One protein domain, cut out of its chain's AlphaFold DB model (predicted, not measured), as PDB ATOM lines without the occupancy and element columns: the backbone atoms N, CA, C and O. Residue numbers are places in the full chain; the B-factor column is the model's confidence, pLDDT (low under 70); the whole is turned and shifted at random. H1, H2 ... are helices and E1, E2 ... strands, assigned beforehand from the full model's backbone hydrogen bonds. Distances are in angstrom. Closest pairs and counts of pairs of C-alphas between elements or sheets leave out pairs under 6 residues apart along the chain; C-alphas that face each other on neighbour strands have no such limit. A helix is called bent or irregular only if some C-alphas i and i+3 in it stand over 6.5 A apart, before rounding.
ATOM      1  N   ILE A   2      18.254  10.907  49.121       80.81
ATOM      2  CA  ILE A   2      18.459  12.102  49.976       80.81
ATOM      3  C   ILE A   2      17.839  11.976  51.377       80.81
ATOM      4  O   ILE A   2      18.483  12.304  52.365       80.81
ATOM      5  N   GLN A   3      16.591  11.502  51.481       84.69
ATOM      6  CA  GLN A   3      15.950  11.356  52.792       84.69
ATOM      7  C   GLN A   3      16.694  10.349  53.674       84.69
ATOM      8  O   GLN A   3      16.963  10.665  54.822       84.69
ATOM      9  N   LEU A   4      17.046   9.175  53.131       82.38
ATOM     10  CA  LEU A   4      17.756   8.128  53.872       82.38
ATOM     11  C   LEU A   4      19.082   8.655  54.415       82.38
ATOM     12  O   LEU A   4      19.316   8.535  55.605       82.38
ATOM     13  N   ASP A   5      19.870   9.315  53.571       79.50
ATOM     14  CA  ASP A   5      21.150   9.929  53.938       79.50
ATOM     15  C   ASP A   5      21.036  10.963  55.072       79.50
ATOM     16  O   ASP A   5      21.863  11.005  55.972       79.50
ATOM     17  N   ARG A   6      19.970  11.772  55.073       81.25
ATOM     18  CA  ARG A   6      19.749  12.804  56.100       81.25
ATOM     19  C   ARG A   6      19.135  12.282  57.394       81.25
ATOM     20  O   ARG A   6      19.170  12.983  58.400       81.25
ATOM     21  N   THR A   7      18.493  11.117  57.350       83.44
ATOM     22  CA  THR A   7      17.819  10.524  58.517       83.44
ATOM     23  C   THR A   7      18.577   9.362  59.133       83.44
ATOM     24  O   THR A   7      18.272   8.989  60.260       83.44
ATOM     25  N   ILE A   8      19.505   8.769  58.384       82.25
ATOM     26  CA  ILE A   8      20.301   7.625  58.801       82.25
ATOM     27  C   ILE A   8      21.764   8.043  58.707       82.25
ATOM     28  O   ILE A   8      22.356   8.063  57.631       82.25
ATOM     29  N   ASP A   9      22.321   8.385  59.859       70.38
ATOM     30  CA  ASP A   9      23.716   8.774  60.058       70.38
ATOM     31  C   ASP A   9      24.690   7.580  60.050       70.38
ATOM     32  O   ASP A   9      25.904   7.773  60.099       70.38
ATOM     33  N   ASP A  10      24.161   6.363  59.885       77.62
ATOM     34  CA  ASP A  10      24.895   5.101  59.862       77.62
ATOM     35  C   ASP A  10      25.087   4.552  58.428       77.62
ATOM     36  O   ASP A  10      24.127   4.188  57.732       77.62
ATOM     37  N   SER A  11      26.348   4.415  57.994       75.50
ATOM     38  CA  SER A  11      26.712   3.851  56.681       75.50
ATOM     39  C   SER A  11      26.484   2.334  56.560       75.50
ATOM     40  O   SER A  11      26.677   1.753  55.487       75.50
ATOM     41  N   PHE A  12      26.000   1.680  57.621       84.62
ATOM     42  CA  PHE A  12      25.500   0.306  57.605       84.62
ATOM     43  C   PHE A  12      24.034   0.186  57.145       84.62
ATOM     44  O   PHE A  12      23.508  -0.928  57.042       84.62
ATOM     45  N   CYS A  13      23.348   1.279  56.795       88.88
ATOM     46  CA  CYS A  13      22.121   1.158  56.008       88.88
ATOM     47  C   CYS A  13      22.459   0.713  54.581       88.88
ATOM     48  O   CYS A  13      23.282   1.332  53.908       88.88
ATOM     49  N   HIS A  14      21.823  -0.363  54.115       92.50
ATOM     50  CA  HIS A  14      22.183  -1.026  52.866       92.50
ATOM     51  C   HIS A  14      20.953  -1.260  51.986       92.50
ATOM     52  O   HIS A  14      19.914  -1.715  52.461       92.50
ATOM     53  N   ALA A  15      21.087  -0.986  50.693       94.00
ATOM     54  CA  ALA A  15      20.089  -1.240  49.668       94.00
ATOM     55  C   ALA A  15      20.598  -2.262  48.637       94.00
ATOM     56  O   ALA A  15      21.789  -2.331  48.324       94.00
ATOM     57  N   ASN A  16      19.687  -3.058  48.078       96.62
ATOM     58  CA  ASN A  16      19.998  -4.001  47.006       96.62
ATOM     59  C   ASN A  16      19.211  -3.639  45.742       96.62
ATOM     60  O   ASN A  16      18.024  -3.322  45.819       96.62
ATOM     61  N   ILE A  17      19.866  -3.717  44.584       97.50
ATOM     62  CA  ILE A  17      19.241  -3.646  43.254       97.50
ATOM     63  C   ILE A  17      19.617  -4.892  42.444       97.50
ATOM     64  O   ILE A  17      20.545  -5.616  42.802       97.50
ATOM     65  N   GLY A  18      18.914  -5.142  41.340       96.81
ATOM     66  CA  GLY A  18      19.110  -6.346  40.528       96.81
ATOM     67  C   GLY A  18      18.425  -7.593  41.112       96.81
ATOM     68  O   GLY A  18      17.646  -7.484  42.061       96.81
ATOM     69  N   PRO A  19      18.650  -8.784  40.526       96.56
ATOM     70  CA  PRO A  19      19.508  -9.036  39.361       96.56
ATOM     71  C   PRO A  19      18.932  -8.576  38.030       96.56
ATOM     72  O   PRO A  19      19.682  -8.362  37.082       96.56
ATOM     73  N   LYS A  20      17.618  -8.372  37.956       97.94
ATOM     74  CA  LYS A  20      16.975  -7.818  36.766       97.94
ATOM     75  C   LYS A  20      17.067  -6.298  36.768       97.94
ATOM     76  O   LYS A  20      16.934  -5.657  37.812       97.94
ATOM     77  N   GLU A  21      17.245  -5.737  35.582       97.94
ATOM     78  CA  GLU A  21      17.136  -4.300  35.369       97.94
ATOM     79  C   GLU A  21      15.724  -3.807  35.724       97.94
ATOM     80  O   GLU A  21      14.719  -4.469  35.454       97.94
ATOM     81  N   THR A  22      15.649  -2.626  36.339       98.06
ATOM     82  CA  THR A  22      14.387  -1.948  36.651       98.06
ATOM     83  C   THR A  22      14.514  -0.449  36.395       98.06
ATOM     84  O   THR A  22      15.612   0.109  36.429       98.06
ATOM     85  N   THR A  23      13.383   0.234  36.196       97.75
ATOM     86  CA  THR A  23      13.348   1.702  36.081       97.75
ATOM     87  C   THR A  23      13.933   2.378  37.321       97.75
ATOM     88  O   THR A  23      14.723   3.305  37.203       97.75
ATOM     89  N   VAL A  24      13.591   1.884  38.517       95.94
ATOM     90  CA  VAL A  24      14.103   2.430  39.784       95.94
ATOM     91  C   VAL A  24      15.607   2.205  39.912       95.94
ATOM     92  O   VAL A  24      16.317   3.124  40.302       95.94
ATOM     93  N   GLY A  25      16.105   1.021  39.542       96.69
ATOM     94  CA  GLY A  25      17.539   0.738  39.531       96.69
ATOM     95  C   GLY A  25      18.307   1.699  38.625       96.69
ATOM     96  O   GLY A  25      19.332   2.224  39.038       96.69
ATOM     97  N   ASN A  26      17.780   1.991  37.433       97.62
ATOM     98  CA  ASN A  26      18.378   2.968  36.522       97.62
ATOM     99  C   ASN A  26      18.449   4.369  37.127       97.62
ATOM    100  O   ASN A  26      19.525   4.952  37.124       97.62
ATOM    101  N   ILE A  27      17.337   4.858  37.686       95.94
ATOM    102  CA  ILE A  27      17.278   6.176  38.332       95.94
ATOM    103  C   ILE A  27      18.270   6.250  39.493       95.94
ATOM    104  O   ILE A  27      18.969   7.240  39.635       95.94
ATOM    105  N   ILE A  28      18.358   5.203  40.322       95.19
ATOM    106  CA  ILE A  28      19.333   5.175  41.417       95.19
ATOM    107  C   ILE A  28      20.746   5.328  40.854       95.19
ATOM    108  O   ILE A  28      21.468   6.198  41.319       95.19
ATOM    109  N   LEU A  29      21.123   4.522  39.856       96.00
ATOM    110  CA  LEU A  29      22.465   4.555  39.273       96.00
ATOM    111  C   LEU A  29      22.810   5.900  38.615       96.00
ATOM    112  O   LEU A  29      23.955   6.323  38.730       96.00
ATOM    113  N   ASP A  30      21.848   6.562  37.964       95.00
ATOM    114  CA  ASP A  30      22.051   7.886  37.350       95.00
ATOM    115  C   ASP A  30      22.390   8.965  38.391       95.00
ATOM    116  O   ASP A  30      23.170   9.868  38.119       95.00
ATOM    117  N   GLU A  31      21.839   8.847  39.599       93.81
ATOM    118  CA  GLU A  31      21.937   9.883  40.633       93.81
ATOM    119  C   GLU A  31      23.087   9.643  41.628       93.81
ATOM    120  O   GLU A  31      23.403  10.525  42.423       93.81
ATOM    121  N   LEU A  32      23.709   8.456  41.652       91.06
ATOM    122  CA  LEU A  32      24.704   8.106  42.682       91.06
ATOM    123  C   LEU A  32      25.913   9.046  42.694       91.06
ATOM    124  O   LEU A  32      26.326   9.479  43.771       91.06
ATOM    125  N   ALA A  33      26.454   9.365  41.516       86.44
ATOM    126  CA  ALA A  33      27.607  10.252  41.378       86.44
ATOM    127  C   ALA A  33      27.273  11.688  41.804       86.44
ATOM    128  O   ALA A  33      28.025  12.291  42.568       86.44
ATOM    129  N   ASP A  34      26.115  12.199  41.384       88.62
ATOM    130  CA  ASP A  34      25.674  13.560  41.699       88.62
ATOM    131  C   ASP A  34      25.333  13.729  43.186       88.62
ATOM    132  O   ASP A  34      25.626  14.763  43.790       88.62
ATOM    133  N   LEU A  35      24.730  12.706  43.800       88.62
ATOM    134  CA  LEU A  35      24.407  12.714  45.225       88.62
ATOM    135  C   LEU A  35      25.659  12.561  46.094       88.62
ATOM    136  O   LEU A  35      25.783  13.246  47.108       88.62
ATOM    137  N   ASN A  36      26.582  11.671  45.709       85.44
ATOM    138  CA  ASN A  36      27.816  11.385  46.443       85.44
ATOM    139  C   ASN A  36      27.570  11.134  47.952       85.44
ATOM    140  O   ASN A  36      28.244  11.681  48.835       85.44
ATOM    141  N   ASN A  37      26.532  10.346  48.245       85.69
ATOM    142  CA  ASN A  37      26.101  10.019  49.602       85.69
ATOM    143  C   ASN A  37      26.852   8.793  50.130       85.69
ATOM    144  O   ASN A  37      26.963   7.786  49.432       85.69
ATOM    145  N   ALA A  38      27.272   8.832  51.398       81.56
ATOM    146  CA  ALA A  38      27.819   7.651  52.071       81.56
ATOM    147  C   ALA A  38      26.731   6.613  52.415       81.56
ATOM    148  O   ALA A  38      27.029   5.422  52.523       81.56
ATOM    149  N   THR A  39      25.473   7.062  52.531       85.12
ATOM    150  CA  THR A  39      24.336   6.244  52.964       85.12
ATOM    151  C   THR A  39      23.131   6.391  52.012       85.12
ATOM    152  O   THR A  39      22.768   7.505  51.626       85.12
ATOM    153  N   PRO A  40      22.438   5.297  51.638       88.31
ATOM    154  CA  PRO A  40      22.761   3.913  51.952       88.31
ATOM    155  C   PRO A  40      23.913   3.384  51.096       88.31
ATOM    156  O   PRO A  40      24.103   3.749  49.933       88.31
ATOM    157  N   ASN A  41      24.618   2.420  51.663       89.50
ATOM    158  CA  ASN A  41      25.429   1.489  50.909       89.50
ATOM    159  C   ASN A  41      24.564   0.752  49.868       89.50
ATOM    160  O   ASN A  41      23.409   0.434  50.151       89.50
ATOM    161  N   LEU A  42      25.083   0.480  48.672       93.81
ATOM    162  CA  LEU A  42      24.323  -0.150  47.596       93.81
ATOM    163  C   LEU A  42      25.082  -1.352  47.035       93.81
ATOM    164  O   LEU A  42      26.270  -1.283  46.726       93.81
ATOM    165  N   THR A  43      24.366  -2.454  46.838       96.44
ATOM    166  CA  THR A  43      24.892  -3.617  46.118       96.44
ATOM    167  C   THR A  43      23.994  -3.976  44.944       96.44
ATOM    168  O   THR A  43      22.780  -4.137  45.103       96.44
ATOM    169  N   LEU A  44      24.600  -4.156  43.773       98.12
ATOM    170  CA  LEU A  44      23.991  -4.844  42.647       98.12
ATOM    171  C   LEU A  44      24.137  -6.353  42.852       98.12
ATOM    172  O   LEU A  44      25.245  -6.890  42.852       98.12
ATOM    173  N   LEU A  45      23.010  -7.041  43.018       98.25
ATOM    174  CA  LEU A  45      22.945  -8.496  42.948       98.25
ATOM    175  C   LEU A  45      23.136  -8.887  41.480       98.25
ATOM    176  O   LEU A  45      22.185  -8.880  40.718       98.25
ATOM    177  N   TYR A  46      24.361  -9.157  41.055       98.56
ATOM    178  CA  TYR A  46      24.699  -9.408  39.658       98.56
ATOM    179  C   TYR A  46      24.570 -10.895  39.307       98.56
ATOM    180  O   TYR A  46      25.113 -11.754  40.006       98.56
ATOM    181  N   GLU A  47      23.915 -11.207  38.187       98.00
ATOM    182  CA  GLU A  47      23.923 -12.552  37.606       98.00
ATOM    183  C   GLU A  47      24.104 -12.507  36.089       98.00
ATOM    184  O   GLU A  47      23.282 -11.959  35.356       98.00
ATOM    185  N   GLU A  48      25.173 -13.147  35.614       96.50
ATOM    186  CA  GLU A  48      25.462 -13.275  34.189       96.50
ATOM    187  C   GLU A  48      24.325 -14.015  33.460       96.50
ATOM    188  O   GLU A  48      23.934 -15.115  33.849       96.50
ATOM    189  N   GLY A  49      23.799 -13.405  32.393       96.19
ATOM    190  CA  GLY A  49      22.653 -13.917  31.635       96.19
ATOM    191  C   GLY A  49      21.281 -13.486  32.176       96.19
ATOM    192  O   GLY A  49      20.284 -13.671  31.479       96.19
ATOM    193  N   ILE A  50      21.214 -12.875  33.367       98.19
ATOM    194  CA  ILE A  50      19.994 -12.247  33.909       98.19
ATOM    195  C   ILE A  50      20.124 -10.724  33.937       98.19
ATOM    196  O   ILE A  50      19.198 -10.023  33.526       98.19
ATOM    197  N   THR A  51      21.248 -10.212  34.434       98.62
ATOM    198  CA  THR A  51      21.551  -8.782  34.458       98.62
ATOM    199  C   THR A  51      21.994  -8.342  33.060       98.62
ATOM    200  O   THR A  51      22.980  -8.882  32.560       98.62
ATOM    201  N   PRO A  52      21.299  -7.392  32.404       98.44
ATOM    202  CA  PRO A  52      21.734  -6.874  31.111       98.44
ATOM    203  C   PRO A  52      23.106  -6.204  31.216       98.44
ATOM    204  O   PRO A  52      23.330  -5.415  32.136       98.44
ATOM    205  N   ASP A  53      23.993  -6.467  30.255       98.31
ATOM    206  CA  ASP A  53      25.354  -5.912  30.254       98.31
ATOM    207  C   ASP A  53      25.340  -4.379  30.308       98.31
ATOM    208  O   ASP A  53      26.019  -3.803  31.146       98.31
ATOM    209  N   ALA A  54      24.462  -3.718  29.548       98.00
ATOM    210  CA  ALA A  54      24.322  -2.258  29.589       98.00
ATOM    211  C   ALA A  54      23.965  -1.717  30.991       98.00
ATOM    212  O   ALA A  54      24.440  -0.655  31.392       98.00
ATOM    213  N   PHE A  55      23.157  -2.451  31.764       98.44
ATOM    214  CA  PHE A  55      22.810  -2.070  33.136       98.44
ATOM    215  C   PHE A  55      23.979  -2.306  34.103       98.44
ATOM    216  O   PHE A  55      24.233  -1.484  34.984       98.44
ATOM    217  N   ALA A  56      24.725  -3.400  33.923       98.06
ATOM    218  CA  ALA A  56      25.920  -3.687  34.711       98.06
ATOM    219  C   ALA A  56      27.068  -2.705  34.406       98.06
ATOM    220  O   ALA A  56      27.711  -2.217  35.330       98.06
ATOM    221  N   GLU A  57      27.279  -2.345  33.139       97.50
ATOM    222  CA  GLU A  57      28.233  -1.317  32.709       97.50
ATOM    223  C   GLU A  57      27.887   0.050  33.304       97.50
ATOM    224  O   GLU A  57      28.760   0.734  33.838       97.50
ATOM    225  N   LYS A  58      26.602   0.425  33.302       97.12
ATOM    226  CA  LYS A  58      26.125   1.634  33.984       97.12
ATOM    227  C   LYS A  58      26.436   1.604  35.483       97.12
ATOM    228  O   LYS A  58      26.890   2.603  36.037       97.12
ATOM    229  N   ALA A  59      26.241   0.457  36.135       96.94
ATOM    230  CA  ALA A  59      26.602   0.286  37.538       96.94
ATOM    231  C   ALA A  59      28.119   0.384  37.775       96.94
ATOM    232  O   ALA A  59      28.525   0.907  38.808       96.94
ATOM    233  N   ILE A  60      28.958  -0.056  36.831       96.12
ATOM    234  CA  ILE A  60      30.417   0.118  36.907       96.12
ATOM    235  C   ILE A  60      30.800   1.588  36.826       96.12
ATOM    236  O   ILE A  60      31.602   2.039  37.640       96.12
ATOM    237  N   VAL A  61      30.223   2.343  35.888       95.12
ATOM    238  CA  VAL A  61      30.486   3.786  35.776       95.12
ATOM    239  C   VAL A  61      30.118   4.490  37.084       95.12
ATOM    240  O   VAL A  61      30.967   5.158  37.669       95.12
ATOM    241  N   ALA A  62      28.916   4.236  37.613       94.12
ATOM    242  CA  ALA A  62      28.496   4.778  38.906       94.12
ATOM    243  C   ALA A  62      29.436   4.360  40.054       94.12
ATOM    244  O   ALA A  62      29.784   5.184  40.899       94.12
ATOM    245  N   SER A  63      29.893   3.103  40.063       92.88
ATOM    246  CA  SER A  63      30.826   2.565  41.059       92.88
ATOM    247  C   SER A  63      32.186   3.260  41.010       92.88
ATOM    248  O   SER A  63      32.736   3.609  42.049       92.88
ATOM    249  N   ILE A  64      32.719   3.528  39.819       91.00
ATOM    250  CA  ILE A  64      33.974   4.270  39.657       91.00
ATOM    251  C   ILE A  64      33.805   5.715  40.143       91.00
ATOM    252  O   ILE A  64      34.657   6.197  40.887       91.00
ATOM    253  N   ASP A  65      32.703   6.379  39.791       89.94
ATOM    254  CA  ASP A  65      32.492   7.793  40.120       89.94
ATOM    255  C   ASP A  65      32.066   8.025  41.590       89.94
ATOM    256  O   ASP A  65      32.273   9.114  42.122       89.94
ATOM    257  N   SER A  66      31.492   7.022  42.273       88.31
ATOM    258  CA  SER A  66      30.906   7.185  43.620       88.31
ATOM    259  C   SER A  66      31.237   6.081  44.635       88.31
ATOM    260  O   SER A  66      30.662   6.040  45.722       88.31
ATOM    261  N   ALA A  67      32.126   5.142  44.301       88.69
ATOM    262  CA  ALA A  67      32.406   3.933  45.089       88.69
ATOM    263  C   ALA A  67      31.176   3.038  45.377       88.69
ATOM    264  O   ALA A  67      31.235   2.148  46.234       88.69
ATOM    265  N   ASN A  68      30.063   3.260  44.665       90.94
ATOM    266  CA  ASN A  68      28.774   2.600  44.851       90.94
ATOM    267  C   ASN A  68      28.071   2.419  43.481       90.94
ATOM    268  O   ASN A  68      28.092   3.341  42.673       90.94
ATOM    269  N   PRO A  69      27.417   1.285  43.173       94.19
ATOM    270  CA  PRO A  69      27.278   0.090  43.991       94.19
ATOM    271  C   PRO A  69      28.539  -0.779  44.014       94.19
ATOM    272  O   PRO A  69      29.409  -0.701  43.146       94.19
ATOM    273  N   ALA A  70      28.591  -1.680  44.986       95.25
ATOM    274  CA  ALA A  70      29.378  -2.903  44.877       95.25
ATOM    275  C   ALA A  70      28.590  -4.005  44.148       95.25
ATOM    276  O   ALA A  70      27.386  -3.887  43.930       95.25
ATOM    277  N   PHE A  71      29.249  -5.105  43.799       97.69
ATOM    278  CA  PHE A  71      28.662  -6.205  43.041       97.69
ATOM    279  C   PHE A  71      28.714  -7.489  43.864       97.69
ATOM    280  O   PHE A  71      29.779  -7.893  44.329       97.69
ATOM    281  N   ALA A  72      27.571  -8.155  44.007       97.81
ATOM    282  CA  ALA A  72      27.455  -9.468  44.630       97.81
ATOM    283  C   ALA A  72      27.104 -10.527  43.583       97.81
ATOM    284  O   ALA A  72      26.193 -10.328  42.783       97.81
ATOM    285  N   ASN A  73      27.782 -11.670  43.620       97.94
ATOM    286  CA  ASN A  73      27.534 -12.817  42.752       97.94
ATOM    287  C   ASN A  73      26.210 -13.491  43.138       97.94
ATOM    288  O   ASN A  73      26.173 -14.374  44.002       97.94
ATOM    289  N   HIS A  74      25.112 -13.045  42.524       97.81
ATOM    290  CA  HIS A  74      23.767 -13.424  42.937       97.81
ATOM    291  C   HIS A  74      23.544 -14.930  42.821       97.81
ATOM    292  O   HIS A  74      23.052 -15.531  43.775       97.81
ATOM    293  N   ARG A  75      23.998 -15.545  41.721       96.62
ATOM    294  CA  ARG A  75      23.915 -16.995  41.502       96.62
ATOM    295  C   ARG A  75      24.628 -17.784  42.596       96.62
ATOM    296  O   ARG A  75      24.089 -18.772  43.088       96.62
ATOM    297  N   TYR A  76      25.830 -17.357  42.986       96.81
ATOM    298  CA  TYR A  76      26.591 -18.039  44.032       96.81
ATOM    299  C   TYR A  76      25.849 -17.974  45.368       96.81
ATOM    300  O   TYR A  76      25.599 -19.007  45.984       96.81
ATOM    301  N   TYR A  77      25.447 -16.779  45.802       97.19
ATOM    302  CA  TYR A  77      24.688 -16.641  47.043       97.19
ATOM    303  C   TYR A  77      23.352 -17.392  46.982       97.19
ATOM    304  O   TYR A  77      23.013 -18.095  47.926       97.19
ATOM    305  N   GLN A  78      22.612 -17.333  45.874       96.19
ATOM    306  CA  GLN A  78      21.344 -18.054  45.751       96.19
ATOM    307  C   GLN A  78      21.524 -19.573  45.886       96.19
ATOM    308  O   GLN A  78      20.662 -20.227  46.471       96.19
ATOM    309  N   ASN A  79      22.642 -20.133  45.411       96.25
ATOM    310  CA  ASN A  79      22.957 -21.549  45.613       96.25
ATOM    311  C   ASN A  79      23.141 -21.893  47.097       96.25
ATOM    312  O   ASN A  79      22.605 -22.904  47.548       96.25
ATOM    313  N   ASP A  80      23.838 -21.046  47.858       95.62
ATOM    314  CA  ASP A  80      24.039 -21.251  49.295       95.62
ATOM    315  C   ASP A  80      22.724 -21.109  50.078       95.62
ATOM    316  O   ASP A  80      22.411 -21.928  50.939       95.62
ATOM    317  N   PHE A  81      21.926 -20.085  49.762       96.12
ATOM    318  CA  PHE A  81      20.644 -19.832  50.427       96.12
ATOM    319  C   PHE A  81      19.519 -20.769  49.957       96.12
ATOM    320  O   PHE A  81      18.473 -20.870  50.606       96.12
ATOM    321  N   GLY A  82      19.724 -21.500  48.860       94.88
ATOM    322  CA  GLY A  82      18.793 -22.487  48.332       94.88
ATOM    323  C   GLY A  82      17.438 -21.872  47.992       94.88
ATOM    324  O   GLY A  82      17.307 -21.094  47.052       94.88
ATOM    325  N   LYS A  83      16.397 -22.246  48.743       92.81
ATOM    326  CA  LYS A  83      15.032 -21.708  48.566       92.81
ATOM    327  C   LYS A  83      14.788 -20.424  49.359       92.81
ATOM    328  O   LYS A  83      13.774 -19.761  49.140       92.81
ATOM    329  N   ASN A  84      15.676 -20.098  50.296       94.06
ATOM    330  CA  ASN A  84      15.528 -18.933  51.149       94.06
ATOM    331  C   ASN A  84      15.849 -17.669  50.352       94.06
ATOM    332  O   ASN A  84      16.769 -17.640  49.534       94.06
ATOM    333  N   GLN A  85      15.080 -16.614  50.603       94.56
ATOM    334  CA  GLN A  85      15.401 -15.286  50.096       94.56
ATOM    335  C   GLN A  85      16.470 -14.657  50.987       94.56
ATOM    336  O   GLN A  85      16.430 -14.814  52.210       94.56
ATOM    337  N   TYR A  86      17.390 -13.912  50.384       96.81
ATOM    338  CA  TYR A  86      18.449 -13.204  51.098       96.81
ATOM    339  C   TYR A  86      18.562 -11.752  50.623       96.81
ATOM    340  O   TYR A  86      17.975 -11.353  49.615       96.81
ATOM    341  N   GLY A  87      19.292 -10.951  51.386       96.12
ATOM    342  CA  GLY A  87      19.730  -9.617  50.998       96.12
ATOM    343  C   GLY A  87      21.150  -9.371  51.489       96.12
ATOM    344  O   GLY A  87      21.625 -10.072  52.386       96.12
ATOM    345  N   ILE A  88      21.819  -8.385  50.898       96.25
ATOM    346  CA  ILE A  88      23.078  -7.870  51.440       96.25
ATOM    347  C   ILE A  88      22.738  -6.708  52.370       96.25
ATOM    348  O   ILE A  88      22.070  -5.762  51.954       96.25
ATOM    349  N   ALA A  89      23.187  -6.795  53.617       93.38
ATOM    350  CA  ALA A  89      22.921  -5.829  54.673       93.38
ATOM    351  C   ALA A  89      24.221  -5.308  55.308       93.38
ATOM    352  O   ALA A  89      25.261  -5.970  55.249       93.38
ATOM    353  N   SER A  90      24.158  -4.150  55.975       88.38
ATOM    354  CA  SER A  90      25.314  -3.537  56.646       88.38
ATOM    355  C   SER A  90      26.497  -3.350  55.688       88.38
ATOM    356  O   SER A  90      26.362  -2.652  54.682       88.38
ATOM    357  N   CYS A  91      27.644  -3.966  55.970       84.19
ATOM    358  CA  CYS A  91      28.819  -3.919  55.108       84.19
ATOM    359  C   CYS A  91      28.592  -4.724  53.814       84.19
ATOM    360  O   CYS A  91      28.384  -4.179  52.731       84.19
ATOM    361  N   TYR A  92      28.606  -6.049  53.944       90.94
ATOM    362  CA  TYR A  92      28.402  -7.012  52.859       90.94
ATOM    363  C   TYR A  92      27.774  -8.309  53.396       90.94
ATOM    364  O   TYR A  92      28.046  -9.406  52.907       90.94
ATOM    365  N   ASN A  93      26.953  -8.191  54.443       94.38
ATOM    366  CA  ASN A  93      26.405  -9.340  55.151       94.38
ATOM    367  C   ASN A  93      25.273  -9.939  54.321       94.38
ATOM    368  O   ASN A  93      24.186  -9.367  54.268       94.38
ATOM    369  N   ASP A 278      36.425  -8.192  48.146       91.38
ATOM    370  CA  ASP A 278      37.669  -7.515  47.797       91.38
ATOM    371  C   ASP A 278      37.388  -6.236  47.019       91.38
ATOM    372  O   ASP A 278      36.295  -6.015  46.478       91.38
ATOM    373  N   HIS A 279      38.359  -5.335  47.064       88.12
ATOM    374  CA  HIS A 279      38.205  -3.964  46.613       88.12
ATOM    375  C   HIS A 279      39.330  -3.635  45.639       88.12
ATOM    376  O   HIS A 279      40.495  -3.661  46.026       88.12
ATOM    377  N   PHE A 280      38.974  -3.297  44.402       89.25
ATOM    378  CA  PHE A 280      39.932  -2.995  43.344       89.25
ATOM    379  C   PHE A 280      39.740  -1.547  42.892       89.25
ATOM    380  O   PHE A 280      38.765  -1.258  42.193       89.25
ATOM    381  N   PRO A 281      40.605  -0.607  43.316       86.06
ATOM    382  CA  PRO A 281      40.556   0.747  42.790       86.06
ATOM    383  C   PRO A 281      40.968   0.740  41.318       86.06
ATOM    384  O   PRO A 281      41.978   0.140  40.957       86.06
ATOM    385  N   PHE A 282      40.205   1.423  40.471       87.19
ATOM    386  CA  PHE A 282      40.521   1.590  39.053       87.19
ATOM    387  C   PHE A 282      40.922   3.035  38.772       87.19
ATOM    388  O   PHE A 282      40.462   3.968  39.437       87.19
ATOM    389  N   GLU A 283      41.766   3.231  37.761       84.56
ATOM    390  CA  GLU A 283      42.002   4.569  37.225       84.56
ATOM    391  C   GLU A 283      40.715   5.166  36.660       84.56
ATOM    392  O   GLU A 283      39.889   4.466  36.069       84.56
ATOM    393  N   GLU A 284      40.576   6.486  36.744       79.88
ATOM    394  CA  GLU A 284      39.369   7.167  36.278       79.88
ATOM    395  C   GLU A 284      39.094   6.937  34.781       79.88
ATOM    396  O   GLU A 284      37.943   6.890  34.352       79.88
ATOM    397  N   THR A 285      40.124   6.698  33.963       84.00
ATOM    398  CA  THR A 285      39.949   6.371  32.541       84.00
ATOM    399  C   THR A 285      39.253   5.035  32.287       84.00
ATOM    400  O   THR A 285      38.752   4.841  31.178       84.00
ATOM    401  N   ALA A 286      39.160   4.143  33.280       86.88
ATOM    402  CA  ALA A 286      38.442   2.873  33.165       86.88
ATOM    403  C   ALA A 286      36.954   3.068  32.824       86.88
ATOM    404  O   ALA A 286      36.381   2.250  32.107       86.88
ATOM    405  N   LYS A 287      36.344   4.204  33.205       86.50
ATOM    406  CA  LYS A 287      34.947   4.517  32.844       86.50
ATOM    407  C   LYS A 287      34.715   4.740  31.351       86.50
ATOM    408  O   LYS A 287      33.577   4.725  30.899       86.50
ATOM    409  N   LYS A 288      35.782   4.931  30.562       90.50
ATOM    410  CA  LYS A 288      35.695   4.991  29.093       90.50
ATOM    411  C   LYS A 288      35.522   3.608  28.460       90.50
ATOM    412  O   LYS A 288      35.167   3.535  27.289       90.50
ATOM    413  N   ASN A 289      35.786   2.536  29.210       93.56
ATOM    414  CA  ASN A 289      35.617   1.155  28.771       93.56
ATOM    415  C   ASN A 289      35.023   0.286  29.903       93.56
ATOM    416  O   ASN A 289      35.692  -0.621  30.407       93.56
ATOM    417  N   PRO A 290      33.775   0.555  30.334       94.88
ATOM    418  CA  PRO A 290      33.152  -0.171  31.442       94.88
ATOM    419  C   PRO A 290      32.933  -1.656  31.121       94.88
ATOM    420  O   PRO A 290      32.946  -2.479  32.033       94.88
ATOM    421  N   ALA A 291      32.810  -2.017  29.839       96.38
ATOM    422  CA  ALA A 291      32.702  -3.402  29.391       96.38
ATOM    423  C   ALA A 291      33.935  -4.243  29.773       96.38
ATOM    424  O   ALA A 291      33.785  -5.365  30.245       96.38
ATOM    425  N   ALA A 292      35.152  -3.691  29.668       94.62
ATOM    426  CA  ALA A 292      36.367  -4.403  30.076       94.62
ATOM    427  C   ALA A 292      36.414  -4.666  31.592       94.62
ATOM    428  O   ALA A 292      36.785  -5.754  32.033       94.62
ATOM    429  N   VAL A 293      35.977  -3.696  32.401       95.00
ATOM    430  CA  VAL A 293      35.853  -3.881  33.857       95.00
ATOM    431  C   VAL A 293      34.777  -4.928  34.173       95.00
ATOM    432  O   VAL A 293      34.972  -5.776  35.046       95.00
ATOM    433  N   LEU A 294      33.667  -4.929  33.425       96.75
ATOM    434  CA  LEU A 294      32.618  -5.937  33.565       96.75
ATOM    435  C   LEU A 294      33.129  -7.343  33.239       96.75
ATOM    436  O   LEU A 294      32.789  -8.286  33.951       96.75
ATOM    437  N   ASP A 295      33.971  -7.495  32.219       96.88
ATOM    438  CA  ASP A 295      34.579  -8.781  31.871       96.88
ATOM    439  C   ASP A 295      35.497  -9.307  32.983       96.88
ATOM    440  O   ASP A 295      35.455 -10.500  33.302       96.88
ATOM    441  N   ILE A 296      36.248  -8.424  33.654       95.94
ATOM    442  CA  ILE A 296      37.029  -8.779  34.850       95.94
ATOM    443  C   ILE A 296      36.098  -9.283  35.961       95.94
ATOM    444  O   ILE A 296      36.352 -10.333  36.556       95.94
ATOM    445  N   PHE A 297      34.986  -8.588  36.223       96.75
ATOM    446  CA  PHE A 297      34.032  -8.979  37.269       96.75
ATOM    447  C   PHE A 297      33.339 -10.305  36.932       96.75
ATOM    448  O   PHE A 297      33.200 -11.170  37.799       96.75
ATOM    449  N   LYS A 298      32.968 -10.515  35.662       97.62
ATOM    450  CA  LYS A 298      32.450 -11.793  35.151       97.62
ATOM    451  C   LYS A 298      33.452 -12.919  35.397       97.62
ATOM    452  O   LYS A 298      33.074 -13.955  35.942       97.62
ATOM    453  N   ALA A 299      34.722 -12.723  35.043       97.31
ATOM    454  CA  ALA A 299      35.771 -13.716  35.263       97.31
ATOM    455  C   ALA A 299      35.948 -14.036  36.756       97.31
ATOM    456  O   ALA A 299      35.920 -15.205  37.145       97.31
ATOM    457  N   ALA A 300      36.023 -13.012  37.603       97.44
ATOM    458  CA  ALA A 300      36.140 -13.159  39.047       97.44
ATOM    459  C   ALA A 300      34.950 -13.924  39.667       97.44
ATOM    460  O   ALA A 300      35.126 -14.827  40.488       97.44
ATOM    461  N   PHE A 301      33.721 -13.640  39.226       97.88
ATOM    462  CA  PHE A 301      32.529 -14.372  39.664       97.88
ATOM    463  C   PHE A 301      32.471 -15.812  39.153       97.88
ATOM    464  O   PHE A 301      31.998 -16.690  39.880       97.88
ATOM    465  N   ARG A 302      32.984 -16.095  37.950       97.25
ATOM    466  CA  ARG A 302      33.146 -17.473  37.455       97.25
ATOM    467  C   ARG A 302      34.197 -18.252  38.251       97.25
ATOM    468  O   ARG A 302      34.023 -19.453  38.430       97.25
ATOM    469  N   LEU A 303      35.227 -17.581  38.773       97.06
ATOM    470  CA  LEU A 303      36.213 -18.168  39.692       97.06
ATOM    471  C   LEU A 303      35.657 -18.414  41.105       97.06
ATOM    472  O   LEU A 303      36.293 -19.100  41.898       97.06
ATOM    473  N   GLY A 304      34.463 -17.906  41.416       95.88
ATOM    474  CA  GLY A 304      33.799 -18.132  42.700       95.88
ATOM    475  C   GLY A 304      33.934 -16.983  43.697       95.88
ATOM    476  O   GLY A 304      33.573 -17.148  44.863       95.88
ATOM    477  N   MET A 305      34.395 -15.803  43.265       97.19
ATOM    478  CA  MET A 305      34.270 -14.615  44.103       97.19
ATOM    479  C   MET A 305      32.793 -14.294  44.360       97.19
ATOM    480  O   MET A 305      31.913 -14.501  43.519       97.19
ATOM    481  N   ARG A 306      32.534 -13.781  45.559       96.12
ATOM    482  CA  ARG A 306      31.194 -13.503  46.097       96.12
ATOM    483  C   ARG A 306      30.828 -12.035  46.006       96.12
ATOM    484  O   ARG A 306      29.698 -11.719  45.661       96.12
ATOM    485  N   TYR A 307      31.772 -11.158  46.327       95.69
ATOM    486  CA  TYR A 307      31.546  -9.726  46.425       95.69
ATOM    487  C   TYR A 307      32.787  -8.983  45.949       95.69
ATOM    488  O   TYR A 307      33.900  -9.291  46.380       95.69
ATOM    489  N   ILE A 308      32.594  -8.019  45.059       93.88
ATOM    490  CA  ILE A 308      33.658  -7.202  44.478       93.88
ATOM    491  C   ILE A 308      33.167  -5.761  44.467       93.88
ATOM    492  O   ILE A 308      32.001  -5.498  44.179       93.88
ATOM    493  N   SER A 309      34.042  -4.812  44.770       86.88
ATOM    494  CA  SER A 309      33.749  -3.400  44.533       86.88
ATOM    495  C   SER A 309      34.896  -2.713  43.816       86.88
ATOM    496  O   SER A 309      36.061  -2.967  44.124       86.88
ATOM    497  N   SER A 310      34.545  -1.783  42.940       82.38
ATOM    498  CA  SER A 310      35.452  -0.819  42.326       82.38
ATOM    499  C   SER A 310      35.216   0.578  42.890       82.38
ATOM    500  O   SER A 310      34.143   0.866  43.409       82.38
ATOM    501  N   TYR A 311      36.220   1.438  42.790       80.75
ATOM    502  CA  TYR A 311      36.077   2.882  42.962       80.75
ATOM    503  C   TYR A 311      37.206   3.594  42.219       80.75
ATOM    504  O   TYR A 311      38.269   3.006  42.006       80.75
ATOM    505  N   GLY A 312      36.978   4.840  41.810       77.69
ATOM    506  CA  GLY A 312      38.024   5.684  41.246       77.69
ATOM    507  C   GLY A 312      39.083   5.999  42.300       77.69
ATOM    508  O   GLY A 312      38.746   6.354  43.430       77.69
ATOM    509  N   ALA A 313      40.365   5.883  41.946       73.75
ATOM    510  CA  ALA A 313      41.472   6.172  42.868       73.75
ATOM    511  C   ALA A 313      41.378   7.587  43.490       73.75
ATOM    512  O   ALA A 313      41.609   7.775  44.692       73.75
ATOM    513  N   ASP A 314      40.929   8.556  42.689       73.81
ATOM    514  CA  ASP A 314      40.821   9.969  43.061       73.81
ATOM    515  C   ASP A 314      39.482  10.344  43.726       73.81
ATOM    516  O   ASP A 314      39.304  11.484  44.151       73.81
ATOM    517  N   ALA A 315      38.545   9.400  43.887       75.75
ATOM    518  CA  ALA A 315      37.236   9.678  44.482       75.75
ATOM    519  C   ALA A 315      37.354  10.106  45.958       75.75
ATOM    520  O   ALA A 315      38.142   9.537  46.720       75.75
ATOM    521  N   ASP A 316      36.561  11.099  46.386       78.38
ATOM    522  CA  ASP A 316      36.474  11.485  47.808       78.38
ATOM    523  C   ASP A 316      35.751  10.404  48.622       78.38
ATOM    524  O   ASP A 316      36.156  10.072  49.733       78.38
ATOM    525  N   LEU A 317      34.703   9.807  48.052       80.69
ATOM    526  CA  LEU A 317      33.987   8.698  48.664       80.69
ATOM    527  C   LEU A 317      34.728   7.392  48.386       80.69
ATOM    528  O   LEU A 317      34.984   7.040  47.236       80.69
ATOM    529  N   ILE A 318      35.072   6.666  49.445       77.81
ATOM    530  CA  ILE A 318      35.858   5.438  49.344       77.81
ATOM    531  C   ILE A 318      35.248   4.293  50.128       77.81
ATOM    532  O   ILE A 318      34.584   4.458  51.155       77.81
ATOM    533  N   ARG A 319      35.555   3.088  49.652       79.75
ATOM    534  CA  ARG A 319      35.194   1.835  50.299       79.75
ATOM    535  C   ARG A 319      36.312   1.390  51.240       79.75
ATOM    536  O   ARG A 319      37.333   0.846  50.813       79.75
ATOM    537  N   VAL A 320      36.080   1.575  52.538       75.12
ATOM    538  CA  VAL A 320      37.009   1.139  53.589       75.12
ATOM    539  C   VAL A 320      37.033  -0.390  53.623       75.12
ATOM    540  O   VAL A 320      37.951  -1.043  53.114       75.12
ATOM    541  N   THR A 321      35.960  -0.968  54.150       67.94
ATOM    542  CA  THR A 321      35.751  -2.407  54.283       67.94
ATOM    543  C   THR A 321      34.247  -2.658  54.284       67.94
ATOM    544  O   THR A 321      33.621  -2.775  55.327       67.94
ATOM    545  N   GLY A 322      33.634  -2.634  53.104       66.75
ATOM    546  CA  GLY A 322      32.197  -2.868  52.959       66.75
ATOM    547  C   GLY A 322      31.263  -1.717  53.336       66.75
ATOM    548  O   GLY A 322      30.094  -1.861  53.050       66.75
ATOM    549  N   TYR A 323      31.718  -0.586  53.879       78.38
ATOM    550  CA  TYR A 323      30.927   0.653  54.039       78.38
ATOM    551  C   TYR A 323      31.637   1.839  53.357       78.38
ATOM    552  O   TYR A 323      32.764   1.675  52.872       78.38
ATOM    553  N   LEU A 324      30.959   2.987  53.220       83.50
ATOM    554  CA  LEU A 324      31.511   4.189  52.572       83.50
ATOM    555  C   LEU A 324      31.859   5.270  53.590       83.50
ATOM    556  O   LEU A 324      31.110   5.496  54.534       83.50
ATOM    557  N   VAL A 325      32.971   5.961  53.346       82.81
ATOM    558  CA  VAL A 325      33.391   7.165  54.077       82.81
ATOM    559  C   VAL A 325      33.988   8.163  53.093       82.81
ATOM    560  O   VAL A 325      34.645   7.760  52.132       82.81
ATOM    561  N   LYS A 326      33.767   9.460  53.329       86.31
ATOM    562  CA  LYS A 326      34.445  10.537  52.599       86.31
ATOM    563  C   LYS A 326      35.834  10.773  53.190       86.31
ATOM    564  O   LYS A 326      35.951  10.938  54.406       86.31
ATOM    565  N   LYS A 327      36.873  10.820  52.350       85.25
ATOM    566  CA  LYS A 327      38.245  11.168  52.767       85.25
ATOM    567  C   LYS A 327      38.237  12.526  53.472       85.25
ATOM    568  O   LYS A 327      38.787  12.655  54.564       85.25
ATOM    569  N   SER A 328      37.515  13.491  52.903       87.44
ATOM    570  CA  SER A 328      37.339  14.832  53.463       87.44
ATOM    571  C   SER A 328      36.705  14.842  54.863       87.44
ATOM    572  O   SER A 328      37.145  15.593  55.733       87.44
ATOM    573  N   ASP A 329      35.719  13.982  55.131       88.62
ATOM    574  CA  ASP A 329      35.122  13.869  56.470       88.62
ATOM    575  C   ASP A 329      36.080  13.191  57.459       88.62
ATOM    576  O   ASP A 329      36.169  13.605  58.615       88.62
ATOM    577  N   ALA A 330      36.856  12.196  57.021       86.31
ATOM    578  CA  ALA A 330      37.877  11.576  57.865       86.31
ATOM    579  C   ALA A 330      38.975  12.567  58.288       86.31
ATOM    580  O   ALA A 330      39.415  12.532  59.439       86.31
ATOM    581  N   GLU A 331      39.381  13.468  57.391       88.06
ATOM    582  CA  GLU A 331      40.328  14.547  57.689       88.06
ATOM    583  C   GLU A 331      39.752  15.570  58.675       88.06
ATOM    584  O   GLU A 331      40.403  15.879  59.675       88.06
ATOM    585  N   LYS A 332      38.514  16.034  58.448       90.44
ATOM    586  CA  LYS A 332      37.795  16.924  59.378       90.44
ATOM    587  C   LYS A 332      37.704  16.325  60.778       90.44
ATOM    588  O   LYS A 332      38.046  16.989  61.755       90.44
ATOM    589  N   PHE A 333      37.307  15.055  60.879       89.12
ATOM    590  CA  PHE A 333      37.215  14.358  62.161       89.12
ATOM    591  C   PHE A 333      38.560  14.352  62.901       89.12
ATOM    592  O   PHE A 333      38.616  14.655  64.092       89.12
ATOM    593  N   ARG A 334      39.664  14.084  62.193       86.81
ATOM    594  CA  ARG A 334      41.019  14.097  62.768       86.81
ATOM    595  C   ARG A 334      41.454  15.488  63.242       86.81
ATOM    596  O   ARG A 334      42.206  15.592  64.209       86.81
ATOM    597  N   ASN A 335      40.957  16.541  62.601       90.44
ATOM    598  CA  ASN A 335      41.187  17.929  63.006       90.44
ATOM    599  C   ASN A 335      40.295  18.378  64.181       90.44
ATOM    600  O   ASN A 335      40.395  19.525  64.618       90.44
ATOM    601  N   GLY A 336      39.429  17.504  64.706       88.44
ATOM    602  CA  GLY A 336      38.463  17.846  65.753       88.44
ATOM    603  C   GLY A 336      37.277  18.669  65.244       88.44
ATOM    604  O   GLY A 336      36.583  19.302  66.041       88.44
ATOM    605  N   GLU A 337      37.049  18.688  63.930       91.44
ATOM    606  CA  GLU A 337      35.908  19.355  63.310       91.44
ATOM    607  C   GLU A 337      34.658  18.466  63.357       91.44
ATOM    608  O   GLU A 337      34.726  17.236  63.435       91.44
ATOM    609  N   GLN A 338      33.487  19.099  63.297       85.88
ATOM    610  CA  GLN A 338      32.216  18.384  63.273       85.88
ATOM    611  C   GLN A 338      32.027  17.654  61.935       85.88
ATOM    612  O   GLN A 338      32.160  18.250  60.867       85.88
ATOM    613  N   VAL A 339      31.637  16.380  62.009       86.50
ATOM    614  CA  VAL A 339      31.263  15.545  60.858       86.50
ATOM    615  C   VAL A 339      29.830  15.044  61.001       86.50
ATOM    616  O   VAL A 339      29.310  14.947  62.113       86.50
ATOM    617  N   SER A 340      29.180  14.759  59.872       78.88
ATOM    618  CA  SER A 340      27.773  14.340  59.845       78.88
ATOM    619  C   SER A 340      27.564  12.845  60.091       78.88
ATOM    620  O   SER A 340      26.513  12.483  60.606       78.88
ATOM    621  N   TYR A 341      28.538  11.997  59.748       79.38
ATOM    622  CA  TYR A 341      28.421  10.540  59.858       79.38
ATOM    623  C   TYR A 341      29.289  10.012  60.998       79.38
ATOM    624  O   TYR A 341      30.491  10.286  61.054       79.38
ATOM    625  N   ASP A 342      28.701   9.211  61.884       78.25
ATOM    626  CA  ASP A 342      29.405   8.653  63.042       78.25
ATOM    627  C   ASP A 342      30.440   7.591  62.631       78.25
ATOM    628  O   ASP A 342      31.511   7.483  63.229       78.25
ATOM    629  N   THR A 343      30.167   6.854  61.552       80.06
ATOM    630  CA  THR A 343      31.013   5.767  61.040       80.06
ATOM    631  C   THR A 343      32.395   6.218  60.564       80.06
ATOM    632  O   THR A 343      33.305   5.393  60.462       80.06
ATOM    633  N   VAL A 344      32.611   7.527  60.378       81.81
ATOM    634  CA  VAL A 344      33.933   8.125  60.113       81.81
ATOM    635  C   VAL A 344      34.946   7.758  61.202       81.81
ATOM    636  O   VAL A 344      36.129   7.564  60.906       81.81
ATOM    637  N   GLN A 345      34.494   7.593  62.449       81.69
ATOM    638  CA  GLN A 345      35.356   7.190  63.562       81.69
ATOM    639  C   GLN A 345      35.957   5.788  63.356       81.69
ATOM    640  O   GLN A 345      37.095   5.535  63.747       81.69
ATOM    641  N   TYR A 346      35.223   4.879  62.705       79.31
ATOM    642  CA  TYR A 346      35.663   3.503  62.459       79.31
ATOM    643  C   TYR A 346      36.635   3.398  61.282       79.31
ATOM    644  O   TYR A 346      37.365   2.413  61.172       79.31
ATOM    645  N   ALA A 347      36.670   4.411  60.415       81.50
ATOM    646  CA  ALA A 347      37.553   4.449  59.258       81.50
ATOM    647  C   ALA A 347      38.954   4.989  59.573       81.50
ATOM    648  O   ALA A 347      39.843   4.852  58.738       81.50
ATOM    649  N   GLN A 348      39.175   5.572  60.758       83.94
ATOM    650  CA  GLN A 348      40.433   6.244  61.110       83.94
ATOM    651  C   GLN A 348      41.647   5.314  60.994       83.94
ATOM    652  O   GLN A 348      42.587   5.619  60.261       83.94
ATOM    653  N   ASP A 349      41.608   4.151  61.649       81.31
ATOM    654  CA  ASP A 349      42.710   3.180  61.596       81.31
ATOM    655  C   ASP A 349      42.898   2.648  60.169       81.31
ATOM    656  O   ASP A 349      44.014   2.520  59.672       81.31
ATOM    657  N   ALA A 350      41.795   2.385  59.469       79.94
ATOM    658  CA  ALA A 350      41.848   1.879  58.108       79.94
ATOM    659  C   ALA A 350      42.524   2.872  57.144       79.94
ATOM    660  O   ALA A 350      43.345   2.466  56.322       79.94
ATOM    661  N   LEU A 351      42.213   4.163  57.274       80.06
ATOM    662  CA  LEU A 351      42.726   5.216  56.399       80.06
ATOM    663  C   LEU A 351      44.140   5.657  56.729       80.06
ATOM    664  O   LEU A 351      44.903   5.945  55.814       80.06
ATOM    665  N   PHE A 352      44.476   5.733  58.014       81.31
ATOM    666  CA  PHE A 352      45.705   6.385  58.458       81.31
ATOM    667  C   PHE A 352      46.735   5.428  59.066       81.31
ATOM    668  O   PHE A 352      47.841   5.867  59.368       81.31
ATOM    669  N   GLN A 353      46.396   4.150  59.263       79.19
ATOM    670  CA  GLN A 353      47.318   3.147  59.819       79.19
ATOM    671  C   GLN A 353      47.424   1.877  58.966       79.19
ATOM    672  O   GLN A 353      48.497   1.286  58.903       79.19
ATOM    673  N   ASN A 354      46.340   1.461  58.304       78.38
ATOM    674  CA  ASN A 354      46.287   0.198  57.556       78.38
ATOM    675  C   ASN A 354      46.386   0.377  56.034       78.38
ATOM    676  O   ASN A 354      46.144  -0.572  55.291       78.38
ATOM    677  N   GLY A 355      46.689   1.590  55.577       80.25
ATOM    678  CA  GLY A 355      47.051   1.871  54.195       80.25
ATOM    679  C   GLY A 355      45.950   1.724  53.154       80.25
ATOM    680  O   GLY A 355      46.233   1.483  51.987       80.25
TER     681      GLY A 355
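Overview. This is residues 2 to 93 and 278 to 355 of the 366 residues of an uncharacterized protein of Peptoniphilus indolicus ATCC 29427 (UniProt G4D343). A strongly twisted sheet of five strands has a layer of three helices over one face, with H3 between H2 and H6, and a small head made of the hairpin E7 E8 with H7 and H8 forms one end. Far from that head is H4, where residues 79 to 84, of which 79 to 81 belong to H4, stick out. Along the 170 printed residues the order is H1 E1 H2 E2 H3 E3 H4 E4 E5 H5 H6 E6 E7 E8 H7 H8, eight named helices and eight named strands, and the class is mixed, helices and strands. The large sheet runs E1 E2 E3 E6 E5 and is mixed; the small one, E7 E8, is antiparallel. The whole is compact, with a radius of gyration of the C-alphas of 15.7 A and spans of 49 by 37 by 31 A.

Arrangement. Start at the sheet's edge strand E1, residues 14 to 17, and its parallel neighbour E2, residues 41 to 46, where N 15 and O 41 are 2.8 A apart. E3, residues 70 to 73, is parallel to E2, with N 44 and O 70 at 2.8 A. E6, residues 307 to 312, is antiparallel to E3, with N 71 and O 308 at 2.8 A. The other edge strand, E5, residues 278 to 282, is parallel to E6, with N 280 and O 309 at 2.9 A. Pairing is staggered: E6 pairs with E3 over its residues 307 to 308 and with E5 over its residues 308 to 312. Now look at the hub, H3, residues 53 to 66: its height over the sheet is 8.0 A, and it runs along the strands, over E3 and E6. H2, residues 23 to 35, touches H3 at a shallow tilt of 22 degrees, the same way; their closest C-alphas, of Ala 33 and Ser 66, are 5.0 A apart. H6, residues 290 to 302, touches H3 with residues 290 to 294 alone, about perpendicular at 77 degrees, closest at the C-alphas of Glu 57 and Pro 290, 5.2 A. H2, H3 and H6 make two layers with the sheet, helices on one face of it. H5, residues 284 to 288, touches H3, the C-alphas of Val 61 and Lys 287 being 5.4 A apart, and only grazes the sheet. Three strand-helix-strand units, parallel neighbour strands joined through helices, have right-handed crossovers: E1 H2 E2, E2 H3 E3, and E5 H5 H6 E6. H4, residues 74 to 81, only grazes the sheet with residues 74 to 77. E4, residues 86 to 89, pairs with no named strand; its closest C-alpha to E1 is that of Ala 89, 5.2 A from His 14. H1, residues 2 to 7, is close to H2 but not clearly touching, with the C-alphas of Ile 2 and Leu 35 at 7.6 A. In the head, E7, residues 317 to 319, and E8, residues 324 to 326, form a hairpin, with N 318 and O 325 at 2.9 A. H7, residues 327 to 334, touches H8, residues 344 to 352, about perpendicular at 79 degrees, closest at the C-alphas of Ala 330 and Val 344, 5.7 A. Every O i to N i+4 pair is within hydrogen-bond range in H1, H3, H4, H6 and H7; the figures are 7 of 9 in H2, 0 of 1 in H5, with 2 of 2 O i to N i+3 pairs, and 2 of 5 in H8, with 3 of 6.

Along the chain. Find C-alpha 14 at (22.183, -1.026, 52.866), where E1 begins. H3 runs 19.5 A from C-alpha 53 at (25.354, -5.912, 30.254); H6 measures 18.3 A, H2 18.1 A, E6 17.5 A and E2 15.7 A. H2 and H8 are irregular: C-alphas 30 and 33 are 7.3 A apart, C-alphas 346 and 349 7.1 A. H8 ends at C-alpha 352, (45.705, 6.385, 58.458).

Size, cuts and confidence. The two C-alphas farthest apart, of Lys 83 and Asn 335, are 49.6 A apart. Residues 94 to 277 are not printed, and C-alphas 93 and 278 are 13.6 A apart across the cut. Of the links that are printed whole, none is long. The mean pLDDT of the printed part is 89.7, and residues 321 to 322 are under 70.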